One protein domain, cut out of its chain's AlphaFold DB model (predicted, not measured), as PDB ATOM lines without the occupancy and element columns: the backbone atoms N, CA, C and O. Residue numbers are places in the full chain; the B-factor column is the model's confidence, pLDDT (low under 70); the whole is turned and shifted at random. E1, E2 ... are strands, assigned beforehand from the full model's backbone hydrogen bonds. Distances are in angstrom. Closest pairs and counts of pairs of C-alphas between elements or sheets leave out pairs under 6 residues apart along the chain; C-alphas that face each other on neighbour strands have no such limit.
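What this domain is: This is residues 12 to 85 of the 99 residues of an uncharacterized protein of Prauserella muralis (UniProt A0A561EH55). This is a small, strongly twisted antiparallel sheet of five strands, rolled part-way into a loose, unclosed barrel, with the two-strand hairpin of E7 and E8 reaching away at one end of the longest axis. The short strand E1 lies by the E6 edge of the sheet, and the last printed residue comes back beside the first. The printed part has 74 residues with eight named strands, E1 to E8 in order along the chain, and no named helix; its class is all strand. The sheet's order is E5, E4, E3, E2, E6. The whole is compact, with a radius of gyration of the C-alphas of 11.7 A and spans of 38 by 26 by 18 A.

How they stand to each other: Start in the sheet at E3, residues 27 to 36, which bends by 73 degrees at residue 33. On one side of it look for E2, residues 19 to 24, antiparallel at 123 degrees and forming a hairpin with E3; N 22 and O 29 are 2.8 A apart, within hydrogen-bond range. On the other side find E4, residues 42 to 46, also a hairpin with E3, antiparallel at 124 degrees, with N 32 and O 45 at 2.8 A. E5, residues 58 to 61, is an edge strand, antiparallel to E4 at 134 degrees, with N 42 and O 61 at 2.8 A. E2 to E5 form a meander, each strand the antiparallel neighbour of the one before. The other edge strand is E6, residues 66 to 68, antiparallel to E2 at 136 degrees, with N 21 and O 67 at 2.8 A. From edge to edge the strands' lines turn by 92 degrees, and the way across the sheet turns by 68 degrees. The closest C-alphas of E2 and E5, those of Leu 22 and Phe 61, are 7.4 A apart. Farther out, E7, residues 72 to 75, and E8, residues 78 to 81, are a hairpin, antiparallel at 144 degrees, with N 80 and O 73 at 2.8 A. E3 and E8 are only just apart, at 8.0 A. E1, residues 12 to 14, pairs with no named strand; its closest C-alpha to E6 is that of Ile 14, 6.9 A from that of Pro 68.

Where its parts are: Find C-alpha 12 at (163.436, 136.873, 126.966), where E1 begins. E3 starts at C-alpha 27, (174.617, 127.000, 141.896), and measures 22.5 A; E2 measures 15.6 A and E4 12.1 A. E8 ends at C-alpha 81, (174.450, 132.046, 131.758).

The domain as a whole: The C-alphas of Pro 38 and Cys 76 are the two farthest apart, 39.3 A, while those of Thr 12 and Trp 85 are 4.5 A apart. The link from E4 to E5, 11 residues, is long; the other links are tight. The printed part has no cut, its mean pLDDT is 95.2, and no printed residue is under 70.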
ATOM      1  N   THR A  12     164.523 137.721 126.454       95.06
ATOM      2  CA  THR A  12     163.436 136.873 126.966       95.06
ATOM      3  C   THR A  12     162.592 137.653 127.968       95.06
ATOM      4  O   THR A  12     163.129 138.292 128.867       95.06
ATOM      5  N   VAL A  13     161.265 137.571 127.858       96.56
ATOM      6  CA  VAL A  13     160.346 138.134 128.858       96.56
ATOM      7  C   VAL A  13     159.865 137.014 129.776       96.56
ATOM      8  O   VAL A  13     159.124 136.142 129.334       96.56
ATOM      9  N   ILE A  14     160.259 137.057 131.048       97.69
ATOM     10  CA  ILE A  14     159.824 136.118 132.088       97.69
ATOM     11  C   ILE A  14     158.457 136.546 132.636       97.69
ATOM     12  O   ILE A  14     158.239 137.712 132.986       97.69
ATOM     13  N   ARG A  15     157.538 135.592 132.761       97.44
ATOM     14  CA  ARG A  15     156.171 135.784 133.264       97.44
ATOM     15  C   ARG A  15     155.883 134.882 134.462       97.44
ATOM     16  O   ARG A  15     156.579 133.900 134.718       97.44
ATOM     17  N   ILE A  16     154.821 135.205 135.202       98.19
ATOM     18  CA  ILE A  16     154.283 134.311 136.234       98.19
ATOM     19  C   ILE A  16     153.937 132.969 135.587       98.19
ATOM     20  O   ILE A  16     153.299 132.921 134.538       98.19
ATOM     21  N   GLY A  17     154.357 131.881 136.226       98.06
ATOM     22  CA  GLY A  17     154.198 130.530 135.709       98.06
ATOM     23  C   GLY A  17     155.447 129.965 135.032       98.06
ATOM     24  O   GLY A  17     155.570 128.740 134.970       98.06
ATOM     25  N   ASP A  18     156.383 130.812 134.599       98.25
ATOM     26  CA  ASP A  18     157.588 130.355 133.908       98.25
ATOM     27  C   ASP A  18     158.542 129.614 134.844       98.25
ATOM     28  O   ASP A  18     158.686 129.933 136.030       98.25
ATOM     29  N   LEU A  19     159.226 128.619 134.281       98.19
ATOM     30  CA  LEU A  19     160.320 127.922 134.944       98.19
ATOM     31  C   LEU A  19     161.631 128.671 134.713       98.19
ATOM     32  O   LEU A  19     162.024 128.930 133.572       98.19
ATOM     33  N   ILE A  20     162.334 128.938 135.804       98.12
ATOM     34  CA  ILE A  20     163.604 129.661 135.839       98.12
ATOM     35  C   ILE A  20     164.625 128.901 136.691       98.12
ATOM     36  O   ILE A  20     164.308 127.903 137.347       98.12
ATOM     37  N   PHE A  21     165.857 129.388 136.690       98.06
ATOM     38  CA  PHE A  21     166.859 129.041 137.684       98.06
ATOM     39  C   PHE A  21     167.130 130.242 138.587       98.06
ATOM     40  O   PHE A  21     167.236 131.363 138.099       98.06
ATOM     41  N   LEU A  22     167.275 130.002 139.888       97.38
ATOM     42  CA  LEU A  22     167.863 130.966 140.812       97.38
ATOM     43  C   LEU A  22     169.378 130.782 140.758       97.38
ATOM     44  O   LEU A  22     169.874 129.693 141.063       97.38
ATOM     45  N   ASP A  23     170.097 131.816 140.334       95.69
ATOM     46  CA  ASP A  23     171.553 131.861 140.380       95.69
ATOM     47  C   ASP A  23     171.998 132.168 141.809       95.69
ATOM     48  O   ASP A  23     172.048 133.315 142.251       95.69
ATOM     49  N   SER A  24     172.209 131.099 142.572       92.44
ATOM     50  CA  SER A  24     172.589 131.161 143.977       92.44
ATOM     51  C   SER A  24     174.050 130.764 144.159       92.44
ATOM     52  O   SER A  24     174.641 130.092 143.315       92.44
ATOM     53  N   PHE A  25     174.609 131.052 145.334       85.62
ATOM     54  CA  PHE A  25     175.938 130.559 145.710       85.62
ATOM     55  C   PHE A  25     176.056 129.021 145.638       85.62
ATOM     56  O   PHE A  25     177.113 128.485 145.324       85.62
ATOM     57  N   SER A  26     174.953 128.297 145.867       83.12
ATOM     58  CA  SER A  26     174.893 126.833 145.735       83.12
ATOM     59  C   SER A  26     174.732 126.333 144.288       83.12
ATOM     60  O   SER A  26     174.490 125.146 144.056       83.12
ATOM     61  N   GLY A  27     174.861 127.233 143.312       91.06
ATOM     62  CA  GLY A  27     174.617 127.000 141.896       91.06
ATOM     63  C   GLY A  27     173.170 127.280 141.491       91.06
ATOM     64  O   GLY A  27     172.398 127.911 142.216       91.06
ATOM     65  N   LEU A  28     172.799 126.783 140.308       95.25
ATOM     66  CA  LEU A  28     171.476 127.001 139.728       95.25
ATOM     67  C   LEU A  28     170.403 126.162 140.427       95.25
ATOM     68  O   LEU A  28     170.451 124.925 140.386       95.25
ATOM     69  N   VAL A  29     169.406 126.827 141.006       96.88
ATOM     70  CA  VAL A  29     168.279 126.196 141.708       96.88
ATOM     71  C   VAL A  29     167.015 126.272 140.851       96.88
ATOM     72  O   VAL A  29     166.557 127.371 140.552       96.88
ATOM     73  N   PRO A  30     166.423 125.141 140.428       97.31
ATOM     74  CA  PRO A  30     165.186 125.150 139.650       97.31
ATOM     75  C   PRO A  30     164.010 125.749 140.430       97.31
ATOM     76  O   PRO A  30     163.661 125.264 141.511       97.31
ATOM     77  N   ALA A  31     163.326 126.728 139.847       98.50
ATOM     78  CA  ALA A  31     162.179 127.388 140.460       98.50
ATOM     79  C   ALA A  31     161.100 127.753 139.430       98.50
ATOM     80  O   ALA A  31     161.326 127.718 138.218       98.50
ATOM     81  N   LYS A  32     159.914 128.099 139.925       98.69
ATOM     82  CA  LYS A  32     158.790 128.614 139.141       98.69
ATOM     83  C   LYS A  32     158.427 130.008 139.632       98.69
ATOM     84  O   LYS A  32     158.285 130.205 140.837       98.69
ATOM     85  N   VAL A  33     158.233 130.954 138.719       98.56
ATOM     86  CA  VAL A  33     157.768 132.301 139.076       98.56
ATOM     87  C   VAL A  33     156.319 132.227 139.551       98.56
ATOM     88  O   VAL A  33     155.457 131.677 138.866       98.56
ATOM     89  N   SER A  34     156.058 132.793 140.724       98.44
ATOM     90  CA  SER A  34     154.733 132.830 141.353       98.44
ATOM     91  C   SER A  34     154.169 134.246 141.489       98.44
ATOM     92  O   SER A  34     152.956 134.400 141.582       98.44
ATOM     93  N   GLY A  35     155.015 135.279 141.438       97.94
ATOM     94  CA  GLY A  35     154.575 136.669 141.518       97.94
ATOM     95  C   GLY A  35     155.729 137.663 141.606       97.94
ATOM     96  O   GLY A  35     156.891 137.308 141.407       97.94
ATOM     97  N   TYR A  36     155.386 138.903 141.943       97.00
ATOM     98  CA  TYR A  36     156.311 140.022 142.107       97.00
ATOM     99  C   TYR A  36     155.984 140.749 143.409       97.00
ATOM    100  O   TYR A  36     154.809 140.930 143.736       97.00
ATOM    101  N   THR A  37     157.000 141.160 144.161       95.94
ATOM    102  CA  THR A  37     156.797 141.916 145.402       95.94
ATOM    103  C   THR A  37     156.759 143.422 145.123       95.94
ATOM    104  O   THR A  37     157.341 143.885 144.138       95.94
ATOM    105  N   PRO A  38     156.155 144.238 146.012       94.62
ATOM    106  CA  PRO A  38     156.198 145.699 145.891       94.62
ATOM    107  C   PRO A  38     157.614 146.297 145.905       94.62
ATOM    108  O   PRO A  38     157.788 147.443 145.506       94.62
ATOM    109  N   ARG A  39     158.613 145.536 146.374       94.75
ATOM    110  CA  ARG A  39     160.026 145.940 146.449       94.75
ATOM    111  C   ARG A  39     160.840 145.536 145.217       94.75
ATOM    112  O   ARG A  39     162.053 145.702 145.218       94.75
ATOM    113  N   GLY A  40     160.192 144.978 144.196       95.44
ATOM    114  CA  GLY A  40     160.859 144.582 142.962       95.44
ATOM    115  C   GLY A  40     161.519 143.203 142.997       95.44
ATOM    116  O   GLY A  40     162.304 142.883 142.109       95.44
ATOM    117  N   GLU A  41     161.221 142.374 143.997       97.88
ATOM    118  CA  GLU A  41     161.716 140.996 144.052       97.88
ATOM    119  C   GLU A  41     160.768 140.048 143.314       97.88
ATOM    120  O   GLU A  41     159.561 140.287 143.199       97.88
ATOM    121  N   ILE A  42     161.311 138.929 142.848       98.38
ATOM    122  CA  ILE A  42     160.555 137.872 142.184       98.38
ATOM    123  C   ILE A  42     160.147 136.849 143.239       98.38
ATOM    124  O   ILE A  42     161.005 136.231 143.867       98.38
ATOM    125  N   ALA A  43     158.845 136.650 143.431       98.31
ATOM    126  CA  ALA A  43     158.338 135.587 144.289       98.31
ATOM    127  C   ALA A  43     158.376 134.261 143.526       98.31
ATOM    128  O   ALA A  43     157.828 134.147 142.422       98.31
ATOM    129  N   VAL A  44     158.977 133.232 144.114       98.56
ATOM    130  CA  VAL A  44     159.242 131.956 143.443       98.56
ATOM    131  C   VAL A  44     158.866 130.758 144.307       98.56
ATOM    132  O   VAL A  44     158.919 130.810 145.532       98.56
ATOM    133  N   LEU A  45     158.520 129.661 143.636       98.62
ATOM    134  CA  LEU A  45     158.361 128.334 144.219       98.62
ATOM    135  C   LEU A  45     159.550 127.464 143.804       98.62
ATOM    136  O   LEU A  45     159.740 127.204 142.611       98.62
ATOM    137  N   VAL A  46     160.330 126.979 144.765       98.25
ATOM    138  CA  VAL A  46     161.446 126.062 144.508       98.25
ATOM    139  C   VAL A  46     160.901 124.707 144.051       98.25
ATOM    140  O   VAL A  46     160.095 124.065 144.728       98.25
ATOM    141  N   THR A  47     161.364 124.235 142.894       98.06
ATOM    142  CA  THR A  47     160.859 122.998 142.267       98.06
ATOM    143  C   THR A  47     161.760 121.785 142.498       98.06
ATOM    144  O   THR A  47     161.307 120.651 142.331       98.06
ATOM    145  N   ALA A  48     163.001 121.995 142.944       95.94
ATOM    146  CA  ALA A  48     163.933 120.929 143.301       95.94
ATOM    147  C   ALA A  48     164.818 121.328 144.487       95.94
ATOM    148  O   ALA A  48     165.294 122.457 144.556       95.94
ATOM    149  N   THR A  49     165.081 120.379 145.386       95.12
ATOM    150  CA  THR A  49     165.985 120.583 146.524       95.12
ATOM    151  C   THR A  49     167.425 120.718 146.036       95.12
ATOM    152  O   THR A  49     167.936 119.805 145.383       95.12
ATOM    153  N   ARG A  50     168.082 121.837 146.362       92.75
ATOM    154  CA  ARG A  50     169.497 122.101 146.056       92.75
ATOM    155  C   ARG A  50     170.110 123.016 147.110       92.75
ATOM    156  O   ARG A  50     169.601 124.106 147.348       92.75
ATOM    157  N   GLY A  51     171.222 122.586 147.708       90.38
ATOM    158  CA  GLY A  51     171.901 123.357 148.750       90.38
ATOM    159  C   GLY A  51     170.958 123.693 149.907       90.38
ATOM    160  O   GLY A  51     170.356 122.796 150.499       90.38
ATOM    161  N   ALA A  52     170.822 124.989 150.199       92.44
ATOM    162  CA  ALA A  52     169.932 125.500 151.240       92.44
ATOM    163  C   ALA A  52     168.439 125.473 150.855       92.44
ATOM    164  O   ALA A  52     167.593 125.488 151.742       92.44
ATOM    165  N   TYR A  53     168.116 125.388 149.561       96.12
ATOM    166  CA  TYR A  53     166.748 125.501 149.059       96.12
ATOM    167  C   TYR A  53     166.028 124.156 149.057       96.12
ATOM    168  O   TYR A  53     166.567 123.137 148.598       96.12
ATOM    169  N   ARG A  54     164.779 124.148 149.527       97.12
ATOM    170  CA  ARG A  54     163.954 122.935 149.632       97.12
ATOM    171  C   ARG A  54     162.835 122.942 148.601       97.12
ATOM    172  O   ARG A  54     162.162 123.943 148.397       97.12
ATOM    173  N   ARG A  55     162.589 121.803 147.948       97.81
ATOM    174  CA  ARG A  55     161.425 121.662 147.057       97.81
ATOM    175  C   ARG A  55     160.136 122.012 147.812       97.81
ATOM    176  O   ARG A  55     159.901 121.473 148.888       97.81
ATOM    177  N   GLY A  56     159.296 122.851 147.210       98.12
ATOM    178  CA  GLY A  56     158.050 123.334 147.811       98.12
ATOM    179  C   GLY A  56     158.195 124.647 148.586       98.12
ATOM    180  O   GLY A  56     157.187 125.248 148.937       98.12
ATOM    181  N   GLU A  57     159.422 125.111 148.829       97.75
ATOM    182  CA  GLU A  57     159.687 126.386 149.493       97.75
ATOM    183  C   GLU A  57     159.225 127.564 148.628       97.75
ATOM    184  O   GLU A  57     159.561 127.653 147.442       97.75
ATOM    185  N   HIS A  58     158.480 128.481 149.245       98.25
ATOM    186  CA  HIS A  58     158.201 129.799 148.693       98.25
ATOM    187  C   HIS A  58     159.224 130.793 149.232       98.25
ATOM    188  O   HIS A  58     159.398 130.911 150.442       98.25
ATOM    189  N   THR A  59     159.880 131.518 148.334       97.25
ATOM    190  CA  THR A  59     160.893 132.512 148.695       97.25
ATOM    191  C   THR A  59     160.897 133.663 147.692       97.25
ATOM    192  O   THR A  59     160.137 133.649 146.715       97.25
ATOM    193  N   THR A  60     161.722 134.677 147.932       97.88
ATOM    194  CA  THR A  60     161.929 135.793 147.008       97.88
ATOM    195  C   THR A  60     163.370 135.835 146.524       97.88
ATOM    196  O   THR A  60     164.288 135.330 147.173       97.88
ATOM    197  N   PHE A  61     163.572 136.393 145.333       97.50
ATOM    198  CA  PHE A  61     164.899 136.527 144.746       97.50
ATOM    199  C   PHE A  61     165.016 137.820 143.947       97.50
ATOM    200  O   PHE A  61     164.022 138.350 143.441       97.50
ATOM    201  N   THR A  62     166.236 138.335 143.816       96.31
ATOM    202  CA  THR A  62     166.475 139.530 143.006       96.31
ATOM    203  C   THR A  62     166.261 139.219 141.517       96.31
ATOM    204  O   THR A  62     166.536 138.097 141.069       96.31
ATOM    205  N   PRO A  63     165.800 140.193 140.709       96.56
ATOM    206  CA  PRO A  63     165.571 139.987 139.275       96.56
ATOM    207  C   PRO A  63     166.813 139.513 138.507       96.56
ATOM    208  O   PRO A  63     166.703 138.657 137.629       96.56
ATOM    209  N   SER A  64     168.000 140.027 138.853       93.69
ATOM    210  CA  SER A  64     169.272 139.648 138.221       93.69
ATOM    211  C   SER A  64     169.657 138.192 138.480       93.69
ATOM    212  O   SER A  64     170.267 137.559 137.623       93.69
ATOM    213  N   GLY A  65     169.261 137.645 139.630       95.44
ATOM    214  CA  GLY A  65     169.501 136.254 139.988       95.44
ATOM    215  C   GLY A  65     168.461 135.274 139.435       95.44
ATOM    216  O   GLY A  65     168.582 134.071 139.639       95.44
ATOM    217  N   CYS A  66     167.421 135.751 138.751       97.38
ATOM    218  CA  CYS A  66     166.352 134.921 138.202       97.38
ATOM    219  C   CYS A  66     166.577 134.675 136.706       97.38
ATOM    220  O   CYS A  66     166.192 135.493 135.876       97.38
ATOM    221  N   VAL A  67     167.180 133.541 136.357       97.25
ATOM    222  CA  VAL A  67     167.662 133.246 135.000       97.25
ATOM    223  C   VAL A  67     166.647 132.403 134.213       97.25
ATOM    224  O   VAL A  67     166.280 131.312 134.666       97.25
ATOM    225  N   PRO A  68     166.220 132.813 133.004       96.25
ATOM    226  CA  PRO A  68     165.376 131.976 132.160       96.25
ATOM    227  C   PRO A  68     166.097 130.684 131.767       96.25
ATOM    228  O   PRO A  68     167.276 130.692 131.415       96.25
ATOM    229  N   ARG A  69     165.376 129.558 131.712       93.88
ATOM    230  CA  ARG A  69     165.972 128.269 131.306       93.88
ATOM    231  C   ARG A  69     166.660 128.311 129.940       93.88
ATOM    232  O   ARG A  69     167.679 127.654 129.760       93.88
ATOM    233  N   ALA A  70     166.116 129.080 128.996       92.44
ATOM    234  CA  ALA A  70     166.678 129.232 127.652       92.44
ATOM    235  C   ALA A  70     168.055 129.924 127.640       92.44
ATOM    236  O   ALA A  70     168.785 129.811 126.659       92.44
ATOM    237  N   HIS A  71     168.416 130.600 128.733       94.12
ATOM    238  CA  HIS A  71     169.646 131.370 128.900       94.12
ATOM    239  C   HIS A  71     170.720 130.605 129.687       94.12
ATOM    240  O   HIS A  71     171.738 131.178 130.066       94.12
ATOM    241  N   VAL A  72     170.519 129.303 129.913       94.06
ATOM    242  CA  VAL A  72     171.478 128.419 130.582       94.06
ATOM    243  C   VAL A  72     171.956 127.342 129.614       94.06
ATOM    244  O   VAL A  72     171.162 126.608 129.028       94.06
ATOM    245  N   ARG A  73     173.275 127.210 129.473       93.06
ATOM    246  CA  ARG A  73     173.932 126.122 128.729       93.06
ATOM    247  C   ARG A  73     174.948 125.417 129.612       93.06
ATOM    248  O   ARG A  73     175.527 126.028 130.502       93.06
ATOM    249  N   VAL A  74     175.202 124.142 129.336       91.75
ATOM    250  CA  VAL A  74     176.313 123.403 129.946       91.75
ATOM    251  C   VAL A  74     177.477 123.397 128.962       91.75
ATOM    252  O   VAL A  74     177.322 122.971 127.820       91.75
ATOM    253  N   ARG A  75     178.646 123.877 129.393       88.75
ATOM    254  CA  ARG A  75     179.892 123.844 128.616       88.75
ATOM    255  C   ARG A  75     181.015 123.334 129.508       88.75
ATOM    256  O   ARG A  75     181.263 123.912 130.561       88.75
ATOM    257  N   CYS A  76     181.679 122.257 129.085       90.81
ATOM    258  CA  CYS A  76     182.753 121.605 129.846       90.81
ATOM    259  C   CYS A  76     182.341 121.259 131.294       90.81
ATOM    260  O   CYS A  76     183.079 121.527 132.235       90.81
ATOM    261  N   GLY A  77     181.123 120.737 131.481       86.94
ATOM    262  CA  GLY A  77     180.588 120.382 132.804       86.94
ATOM    263  C   GLY A  77     180.152 121.564 133.679       86.94
ATOM    264  O   GLY A  77     179.638 121.344 134.770       86.94
ATOM    265  N   GLN A  78     180.303 122.807 133.212       88.06
ATOM    266  CA  GLN A  78     179.923 124.013 133.950       88.06
ATOM    267  C   GLN A  78     178.697 124.687 133.334       88.06
ATOM    268  O   GLN A  78     178.569 124.769 132.108       88.06
ATOM    269  N   PHE A  79     177.811 125.212 134.179       90.81
ATOM    270  CA  PHE A  79     176.716 126.065 133.727       90.81
ATOM    271  C   PHE A  79     177.254 127.421 133.258       90.81
ATOM    272  O   PHE A  79     178.132 128.014 133.881       90.81
ATOM    273  N   ARG A  80     176.724 127.909 132.138       92.81
ATOM    274  CA  ARG A  80     177.006 129.224 131.563       92.81
ATOM    275  C   ARG A  80     175.684 129.942 131.342       92.81
ATOM    276  O   ARG A  80     174.810 129.411 130.657       92.81
ATOM    277  N   ILE A  81     175.576 131.129 131.926       93.25
ATOM    278  CA  ILE A  81     174.450 132.046 131.758       93.25
ATOM    279  C   ILE A  81     174.817 133.055 130.663       93.25
ATOM    280  O   ILE A  81     175.973 133.471 130.581       93.25
ATOM    281  N   PHE A  82     173.874 133.411 129.794       91.50
ATOM    282  CA  PHE A  82     174.107 134.349 128.690       91.50
ATOM    283  C   PHE A  82     172.842 135.133 128.329       91.50
ATOM    284  O   PHE A  82     171.743 134.745 128.704       91.50
ATOM    285  N   GLY A  83     172.985 136.186 127.521       90.94
ATOM    286  CA  GLY A  83     171.865 136.975 126.996       90.94
ATOM    287  C   GLY A  83     171.223 137.901 128.032       90.94
ATOM    288  O   GLY A  83     171.765 138.107 129.111       90.94
ATOM    289  N   ALA A  84     170.065 138.453 127.673       93.19
ATOM    290  CA  ALA A  84     169.328 139.434 128.459       93.19
ATOM    291  C   ALA A  84     167.870 139.002 128.646       93.19
ATOM    292  O   ALA A  84     167.293 138.320 127.792       93.19
ATOM    293  N   TRP A  85     167.260 139.422 129.750       95.62
ATOM    294  CA  TRP A  85     165.844 139.184 130.017       95.62
ATOM    295  C   TRP A  85     165.199 140.311 130.820       95.62
ATOM    296  O   TRP A  85     165.874 141.105 131.468       95.62
TER     297      TRP A  85